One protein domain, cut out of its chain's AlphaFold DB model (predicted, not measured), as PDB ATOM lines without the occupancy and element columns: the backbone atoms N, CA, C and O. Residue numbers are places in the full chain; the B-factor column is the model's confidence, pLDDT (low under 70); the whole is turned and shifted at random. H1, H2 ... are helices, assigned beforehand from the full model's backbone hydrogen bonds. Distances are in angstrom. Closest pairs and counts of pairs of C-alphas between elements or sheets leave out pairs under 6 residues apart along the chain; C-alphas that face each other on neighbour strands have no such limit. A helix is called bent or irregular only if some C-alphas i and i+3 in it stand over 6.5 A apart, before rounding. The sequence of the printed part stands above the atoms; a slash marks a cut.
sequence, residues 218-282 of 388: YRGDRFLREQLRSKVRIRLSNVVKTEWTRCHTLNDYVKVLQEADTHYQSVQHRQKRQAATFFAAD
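AT A GLANCE: This is residues 218 to 282 of the 388 residues of an uncharacterized protein of Golovinomyces cichoracearum (UniProt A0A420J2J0). Two long helices meet near their ends as an open V, with a short loop at the corner and both far ends sticking out into free space. H1 makes the shorter arm and H2 the longer one, and H2 runs along most of the longest axis. The printed part has 65 residues with two named helices, H1 then H2 along the chain, and no named strand; the class is all helix. The whole is only just extended, close to loose, with a radius of gyration of the C-alphas of 16.4 A, and its outline is flat, spanning 51 by 35 by 15 A.

IN THESE COORDINATES: Residues 218 to 220 come before the first helix. H1 is residues 221 to 243, 32.8 A from first to last C-alpha, from C-alpha 221 at (182.928, 104.589, 163.317) to C-alpha 243 at (152.183, 105.410, 151.777). Six residues lie between it and H2, which is residues 250 to 282, 49.1 A long, beginning at C-alpha 250 at (149.486, 94.468, 154.628) and ending at C-alpha 282 at (190.589, 112.298, 134.559). Neither helix is bent.

HOW THE PARTS SIT: H1 and H2 only just touch, with 3 pairs of C-alphas within 8 A. H1 touches with residues 239 to 243 alone, and H2 with residues 253 to 257 alone. The closest C-alphas of the two helices are those of Glu 243 and Val 256, 7.6 A apart. Their lines stand at a steep tilt of 50 degrees, and they run opposite ways. Their centres are 16.3 A apart. In H1 and H2 every O i to N i+4 pair is within hydrogen-bond range.

THE WHOLE: The two C-alphas farthest apart are those of His 248 and Asp 282, at 50.9 A. Residues 218 to 234, of which 221 to 234 belong to H1, and residues 262 to 282 of H2 stand free. The link from H1 to H2 is short, and the printed part has no cut. The mean pLDDT of the printed part is 75.8; it is under 70 at residues 218 to 233, 236 to 237 and 280 to 282.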
ATOM      1  N   TYR A 218     187.273 106.331 170.422       41.75
ATOM      2  CA  TYR A 218     186.956 105.828 169.080       41.75
ATOM      3  C   TYR A 218     185.922 106.713 168.362       41.75
ATOM      4  O   TYR A 218     184.727 106.415 168.297       41.75
ATOM      5  N   ARG A 219     186.386 107.855 167.829       47.78
ATOM      6  CA  ARG A 219     185.519 108.949 167.331       47.78
ATOM      7  C   ARG A 219     184.860 108.751 165.956       47.78
ATOM      8  O   ARG A 219     183.878 109.436 165.686       47.78
ATOM      9  N   GLY A 220     185.366 107.881 165.080       47.34
ATOM     10  CA  GLY A 220     184.883 107.805 163.686       47.34
ATOM     11  C   GLY A 220     183.638 106.932 163.485       47.34
ATOM     12  O   GLY A 220     182.596 107.373 163.001       47.34
ATOM     13  N   ASP A 221     183.755 105.667 163.870       45.81
ATOM     14  CA  ASP A 221     182.928 104.589 163.317       45.81
ATOM     15  C   ASP A 221     181.526 104.493 163.967       45.81
ATOM     16  O   ASP A 221     180.521 104.186 163.319       45.81
ATOM     17  N   ARG A 222     181.417 104.876 165.250       62.34
ATOM     18  CA  ARG A 222     180.135 104.991 165.976       62.34
ATOM     19  C   ARG A 222     179.246 106.095 165.386       62.34
ATOM     20  O   ARG A 222     178.048 105.885 165.217       62.34
ATOM     21  N   PHE A 223     179.827 107.248 165.045       61.84
ATOM     22  CA  PHE A 223     179.094 108.375 164.461       61.84
ATOM     23  C   PHE A 223     178.583 108.047 163.054       61.84
ATOM     24  O   PHE A 223     177.431 108.342 162.736       61.84
ATOM     25  N   LEU A 224     179.403 107.383 162.232       55.03
ATOM     26  CA  LEU A 224     179.018 106.990 160.877       55.03
ATOM     27  C   LEU A 224     177.865 105.970 160.885       55.03
ATOM     28  O   LEU A 224     176.891 106.139 160.145       55.03
ATOM     29  N   ARG A 225     177.919 104.969 161.779       61.53
ATOM     30  CA  ARG A 225     176.814 104.019 161.996       61.53
ATOM     31  C   ARG A 225     175.529 104.706 162.455       61.53
ATOM     32  O   ARG A 225     174.465 104.389 161.928       61.53
ATOM     33  N   GLU A 226     175.604 105.658 163.383       67.06
ATOM     34  CA  GLU A 226     174.407 106.344 163.887       67.06
ATOM     35  C   GLU A 226     173.803 107.313 162.855       67.06
ATOM     36  O   GLU A 226     172.585 107.370 162.692       67.06
ATOM     37  N   GLN A 227     174.635 107.997 162.062       63.97
ATOM     38  CA  GLN A 227     174.186 108.792 160.911       63.97
ATOM     39  C   GLN A 227     173.480 107.933 159.854       63.97
ATOM     40  O   GLN A 227     172.435 108.329 159.332       63.97
ATOM     41  N   LEU A 228     174.014 106.744 159.551       58.75
ATOM     42  CA  LEU A 228     173.386 105.808 158.619       58.75
ATOM     43  C   LEU A 228     172.052 105.282 159.172       58.75
ATOM     44  O   LEU A 228     171.043 105.336 158.470       58.75
ATOM     45  N   ARG A 229     172.015 104.860 160.445       67.56
ATOM     46  CA  ARG A 229     170.790 104.421 161.140       67.56
ATOM     47  C   ARG A 229     169.719 105.506 161.163       67.56
ATOM     48  O   ARG A 229     168.571 105.215 160.837       67.56
ATOM     49  N   SER A 230     170.084 106.743 161.493       64.31
ATOM     50  CA  SER A 230     169.168 107.886 161.505       64.31
ATOM     51  C   SER A 230     168.601 108.163 160.107       64.31
ATOM     52  O   SER A 230     167.384 108.221 159.938       64.31
ATOM     53  N   LYS A 231     169.446 108.200 159.065       68.38
ATOM     54  CA  LYS A 231     168.993 108.367 157.670       68.38
ATOM     55  C   LYS A 231     168.071 107.239 157.202       68.38
ATOM     56  O   LYS A 231     167.072 107.522 156.543       68.38
ATOM     57  N   VAL A 232     168.370 105.984 157.542       69.62
ATOM     58  CA  VAL A 232     167.516 104.828 157.211       69.62
ATOM     59  C   VAL A 232     166.185 104.899 157.967       69.62
ATOM     60  O   VAL A 232     165.137 104.772 157.340       69.62
ATOM     61  N   ARG A 233     166.195 105.192 159.276       68.44
ATOM     62  CA  ARG A 233     164.975 105.362 160.087       68.44
ATOM     63  C   ARG A 233     164.095 106.511 159.596       68.44
ATOM     64  O   ARG A 233     162.889 106.325 159.511       68.44
ATOM     65  N   ILE A 234     164.667 107.664 159.240       71.69
ATOM     66  CA  ILE A 234     163.908 108.808 158.704       71.69
ATOM     67  C   ILE A 234     163.301 108.459 157.341       71.69
ATOM     68  O   ILE A 234     162.122 108.720 157.120       71.69
ATOM     69  N   ARG A 235     164.059 107.821 156.439       72.12
ATOM     70  CA  ARG A 235     163.540 107.392 155.127       72.12
ATOM     71  C   ARG A 235     162.407 106.380 155.262       72.12
ATOM     72  O   ARG A 235     161.352 106.602 154.680       72.12
ATOM     73  N   LEU A 236     162.596 105.331 156.065       67.44
ATOM     74  CA  LEU A 236     161.547 104.352 156.346       67.44
ATOM     75  C   LEU A 236     160.339 105.025 157.005       67.44
ATOM     76  O   LEU A 236     159.232 104.870 156.513       67.44
ATOM     77  N   SER A 237     160.528 105.843 158.045       68.56
ATOM     78  CA  SER A 237     159.415 106.538 158.707       68.56
ATOM     79  C   SER A 237     158.650 107.471 157.767       68.56
ATOM     80  O   SER A 237     157.437 107.585 157.923       68.56
ATOM     81  N   ASN A 238     159.319 108.114 156.808       73.25
ATOM     82  CA  ASN A 238     158.661 108.963 155.821       73.25
ATOM     83  C   ASN A 238     157.876 108.131 154.803       73.25
ATOM     84  O   ASN A 238     156.699 108.414 154.627       73.25
ATOM     85  N   VAL A 239     158.469 107.079 154.217       73.75
ATOM     86  CA  VAL A 239     157.764 106.153 153.303       73.75
ATOM     87  C   VAL A 239     156.541 105.540 153.987       73.75
ATOM     88  O   VAL A 239     155.457 105.531 153.415       73.75
ATOM     89  N   VAL A 240     156.683 105.107 155.244       71.56
ATOM     90  CA  VAL A 240     155.557 104.623 156.053       71.56
ATOM     91  C   VAL A 240     154.501 105.717 156.205       71.56
ATOM     92  O   VAL A 240     153.346 105.481 155.889       71.56
ATOM     93  N   LYS A 241     154.858 106.935 156.628       74.56
ATOM     94  CA  LYS A 241     153.874 108.015 156.818       74.56
ATOM     95  C   LYS A 241     153.157 108.443 155.533       74.56
ATOM     96  O   LYS A 241     151.996 108.828 155.623       74.56
ATOM     97  N   THR A 242     153.819 108.415 154.374       79.62
ATOM     98  CA  THR A 242     153.224 108.863 153.103       79.62
ATOM     99  C   THR A 242     152.420 107.779 152.396       79.62
ATOM    100  O   THR A 242     151.428 108.104 151.753       79.62
ATOM    101  N   GLU A 243     152.821 106.511 152.509       77.94
ATOM    102  CA  GLU A 243     152.183 105.410 151.777       77.94
ATOM    103  C   GLU A 243     151.265 104.539 152.648       77.94
ATOM    104  O   GLU A 243     150.388 103.872 152.112       77.94
ATOM    105  N   TRP A 244     151.354 104.585 153.985       76.75
ATOM    106  CA  TRP A 244     150.430 103.837 154.860       76.75
ATOM    107  C   TRP A 244     148.959 104.202 154.627       76.75
ATOM    108  O   TRP A 244     148.093 103.338 154.670       76.75
ATOM    109  N   THR A 245     148.666 105.467 154.315       81.88
ATOM    110  CA  THR A 245     147.311 105.931 153.966       81.88
ATOM    111  C   THR A 245     146.845 105.483 152.575       81.88
ATOM    112  O   THR A 245     145.665 105.623 152.261       81.88
ATOM    113  N   ARG A 246     147.748 104.944 151.744       79.88
ATOM    114  CA  ARG A 246     147.475 104.378 150.412       79.88
ATOM    115  C   ARG A 246     147.446 102.849 150.398       79.88
ATOM    116  O   ARG A 246     146.874 102.263 149.483       79.88
ATOM    117  N   CYS A 247     148.041 102.191 151.390       90.75
ATOM    118  CA  CYS A 247     148.007 100.740 151.529       90.75
ATOM    119  C   CYS A 247     146.684 100.292 152.167       90.75
ATOM    120  O   CYS A 247     146.436 100.546 153.343       90.75
ATOM    121  N   HIS A 248     145.844  99.579 151.412       89.19
ATOM    122  CA  HIS A 248     144.600  99.008 151.942       89.19
ATOM    123  C   HIS A 248     144.808  97.639 152.606       89.19
ATOM    124  O   HIS A 248     143.992  97.221 153.426       89.19
ATOM    125  N   THR A 249     145.905  96.946 152.289       89.69
ATOM    126  CA  THR A 249     146.282  95.666 152.896       89.69
ATOM    127  C   THR A 249     147.753  95.641 153.320       89.69
ATOM    128  O   THR A 249     148.592  96.391 152.816       89.69
ATOM    129  N   LEU A 250     148.097  94.710 154.218       78.06
ATOM    130  CA  LEU A 250     149.486  94.468 154.628       78.06
ATOM    131  C   LEU A 250     150.380  94.047 153.443       78.06
ATOM    132  O   LEU A 250     151.564  94.381 153.420       78.06
ATOM    133  N   ASN A 251     149.819  93.366 152.438       83.94
ATOM    134  CA  ASN A 251     150.549  92.984 151.229       83.94
ATOM    135  C   ASN A 251     150.887  94.197 150.351       83.94
ATOM    136  O   ASN A 251     151.996  94.257 149.821       83.94
ATOM    137  N   ASP A 252     149.987  95.180 150.243       85.50
ATOM    138  CA  ASP A 252     150.274  96.434 149.530       85.50
ATOM    139  C   ASP A 252     151.436  97.175 150.199       85.50
ATOM    140  O   ASP A 252     152.353  97.642 149.528       85.50
ATOM    141  N   TYR A 253     151.448  97.205 151.533       80.12
ATOM    142  CA  TYR A 253     152.521  97.808 152.320       80.12
ATOM    143  C   TYR A 253     153.873  97.100 152.136       80.12
ATOM    144  O   TYR A 253     154.891  97.757 151.905       80.12
ATOM    145  N   VAL A 254     153.903  95.761 152.165       82.50
ATOM    146  CA  VAL A 254     155.124  94.986 151.870       82.50
ATOM    147  C   VAL A 254     155.618  95.262 150.446       82.50
ATOM    148  O   VAL A 254     156.818  95.453 150.246       82.50
ATOM    149  N   LYS A 255     154.708  95.349 149.470       88.56
ATOM    150  CA  LYS A 255     155.035  95.656 148.073       88.56
ATOM    151  C   LYS A 255     155.626  97.063 147.914       88.56
ATOM    152  O   LYS A 255     156.656  97.206 147.261       88.56
ATOM    153  N   VAL A 256     155.044  98.077 148.558       86.19
ATOM    154  CA  VAL A 256     155.575  99.454 148.571       86.19
ATOM    155  C   VAL A 256     156.985  99.505 149.170       86.19
ATOM    156  O   VAL A 256     157.863 100.168 148.619       86.19
ATOM    157  N   LEU A 257     157.246  98.778 150.263       81.50
ATOM    158  CA  LEU A 257     158.592  98.703 150.842       81.50
ATOM    159  C   LEU A 257     159.604  98.034 149.894       81.50
ATOM    160  O   LEU A 257     160.732  98.512 149.776       81.50
ATOM    161  N   GLN A 258     159.209  96.962 149.198       84.44
ATOM    162  CA  GLN A 258     160.048  96.291 148.195       84.44
ATOM    163  C   GLN A 258     160.344  97.193 146.989       84.44
ATOM    164  O   GLN A 258     161.474  97.224 146.499       84.44
ATOM    165  N   GLU A 259     159.356  97.957 146.522       88.69
ATOM    166  CA  GLU A 259     159.516  98.912 145.425       88.69
ATOM    167  C   GLU A 259     160.435 100.078 145.828       88.69
ATOM    168  O   GLU A 259     161.356 100.425 145.085       88.69
ATOM    169  N   ALA A 260     160.274 100.614 147.042       83.19
ATOM    170  CA  ALA A 260     161.133 101.666 147.584       83.19
ATOM    171  C   ALA A 260     162.602 101.224 147.743       83.19
ATOM    172  O   ALA A 260     163.509 102.002 147.425       83.19
ATOM    173  N   ASP A 261     162.858  99.987 148.192       81.94
ATOM    174  CA  ASP A 261     164.218  99.435 148.265       81.94
ATOM    175  C   ASP A 261     164.798  99.175 146.865       81.94
ATOM    176  O   ASP A 261     165.910  99.609 146.568       81.94
ATOM    177  N   THR A 262     164.017  98.589 145.951       87.81
ATOM    178  CA  THR A 262     164.424  98.378 144.548       87.81
ATOM    179  C   THR A 262     164.802  99.701 143.874       87.81
ATOM    180  O   THR A 262     165.857  99.812 143.239       87.81
ATOM    181  N   HIS A 263     163.989 100.745 144.067       91.00
ATOM    182  CA  HIS A 263     164.288 102.092 143.598       91.00
ATOM    183  C   HIS A 263     165.581 102.630 144.229       91.00
ATOM    184  O   HIS A 263     166.451 103.119 143.504       91.00
ATOM    185  N   TYR A 264     165.771 102.481 145.545       85.25
ATOM    186  CA  TYR A 264     166.996 102.909 146.224       85.25
ATOM    187  C   TYR A 264     168.254 102.218 145.670       85.25
ATOM    188  O   TYR A 264     169.233 102.903 145.353       85.25
ATOM    189  N   GLN A 265     168.217 100.896 145.471       87.56
ATOM    190  CA  GLN A 265     169.311 100.138 144.853       87.56
ATOM    191  C   GLN A 265     169.597 100.626 143.424       87.56
ATOM    192  O   GLN A 265     170.759 100.825 143.055       87.56
ATOM    193  N   SER A 266     168.555 100.908 142.629       91.38
ATOM    194  CA  SER A 266     168.715 101.457 141.274       91.38
ATOM    195  C   SER A 266     169.418 102.826 141.273       91.38
ATOM    196  O   SER A 266     170.318 103.064 140.463       91.38
ATOM    197  N   VAL A 267     169.087 103.698 142.235       90.06
ATOM    198  CA  VAL A 267     169.705 105.021 142.404       90.06
ATOM    199  C   VAL A 267     171.162 104.892 142.847       90.06
ATOM    200  O   VAL A 267     172.023 105.559 142.274       90.06
ATOM    201  N   GLN A 268     171.471 104.009 143.804       88.94
ATOM    202  CA  GLN A 268     172.853 103.732 144.218       88.94
ATOM    203  C   GLN A 268     173.703 103.203 143.055       88.94
ATOM    204  O   GLN A 268     174.820 103.671 142.834       88.94
ATOM    205  N   HIS A 269     173.160 102.289 142.251       89.81
ATOM    206  CA  HIS A 269     173.843 101.767 141.071       89.81
ATOM    207  C   HIS A 269     174.061 102.845 139.992       89.81
ATOM    208  O   HIS A 269     175.151 102.921 139.420       89.81
ATOM    209  N   ARG A 270     173.083 103.735 139.755       90.38
ATOM    210  CA  ARG A 270     173.235 104.887 138.845       90.38
ATOM    211  C   ARG A 270     174.307 105.867 139.335       90.38
ATOM    212  O   ARG A 270     175.156 106.262 138.539       90.38
ATOM    213  N   GLN A 271     174.316 106.200 140.627       91.38
ATOM    214  CA  GLN A 271     175.340 107.055 141.244       91.38
ATOM    215  C   GLN A 271     176.739 106.430 141.132       91.38
ATOM    216  O   GLN A 271     177.684 107.111 140.735       91.38
ATOM    217  N   LYS A 272     176.871 105.121 141.389       91.19
ATOM    218  CA  LYS A 272     178.137 104.386 141.234       91.19
ATOM    219  C   LYS A 272     178.654 104.413 139.791       91.19
ATOM    220  O   LYS A 272     179.847 104.621 139.584       91.19
ATOM    221  N   ARG A 273     177.769 104.247 138.797       89.00
ATOM    222  CA  ARG A 273     178.125 104.372 137.371       89.00
ATOM    223  C   ARG A 273     178.615 105.780 137.031       89.00
ATOM    224  O   ARG A 273     179.671 105.904 136.426       89.00
ATOM    225  N   GLN A 274     177.899 106.818 137.467       89.94
ATOM    226  CA  GLN A 274     178.295 108.212 137.237       89.94
ATOM    227  C   GLN A 274     179.668 108.525 137.850       89.94
ATOM    228  O   GLN A 274     180.526 109.061 137.156       89.94
ATOM    229  N   ALA A 275     179.909 108.129 139.105       82.12
ATOM    230  CA  ALA A 275     181.202 108.320 139.762       82.12
ATOM    231  C   ALA A 275     182.354 107.651 138.988       82.12
ATOM    232  O   ALA A 275     183.382 108.284 138.753       82.12
ATOM    233  N   ALA A 276     182.169 106.407 138.529       84.88
ATOM    234  CA  ALA A 276     183.179 105.694 137.745       84.88
ATOM    235  C   ALA A 276     183.507 106.389 136.407       84.88
ATOM    236  O   ALA A 276     184.666 106.405 135.999       84.88
ATOM    237  N   THR A 277     182.518 107.000 135.741       83.50
ATOM    238  CA  THR A 277     182.744 107.753 134.495       83.50
ATOM    239  C   THR A 277     183.609 108.997 134.709       83.50
ATOM    240  O   THR A 277     184.447 109.287 133.860       83.50
ATOM    241  N   PHE A 278     183.462 109.706 135.837       73.38
ATOM    242  CA  PHE A 278     184.300 110.874 136.135       73.38
ATOM    243  C   PHE A 278     185.766 110.494 136.395       73.38
ATOM    244  O   PHE A 278     186.655 111.116 135.819       73.38
ATOM    245  N   PHE A 279     186.032 109.437 137.173       70.25
ATOM    246  CA  PHE A 279     187.411 108.977 137.410       70.25
ATOM    247  C   PHE A 279     188.099 108.460 136.134       70.25
ATOM    248  O   PHE A 279     189.268 108.756 135.906       70.25
ATOM    249  N   ALA A 280     187.372 107.751 135.262       62.56
ATOM    250  CA  ALA A 280     187.926 107.227 134.008       62.56
ATOM    251  C   ALA A 280     188.239 108.307 132.947       62.56
ATOM    252  O   ALA A 280     188.962 108.029 131.987       62.56
ATOM    253  N   ALA A 281     187.681 109.515 133.087       59.69
ATOM    254  CA  ALA A 281     187.989 110.651 132.218       59.69
ATOM    255  C   ALA A 281     189.270 111.380 132.662       59.69
ATOM    256  O   ALA A 281     190.110 111.698 131.823       59.69
ATOM    257  N   ASP A 282     189.444 111.585 133.970       54.81
ATOM    258  CA  ASP A 282     190.589 112.298 134.559       54.81
ATOM    259  C   ASP A 282     191.925 111.584 134.261       54.81
ATOM    260  O   ASP A 282     192.897 112.185 133.796       54.81
TER     261      ASP A 282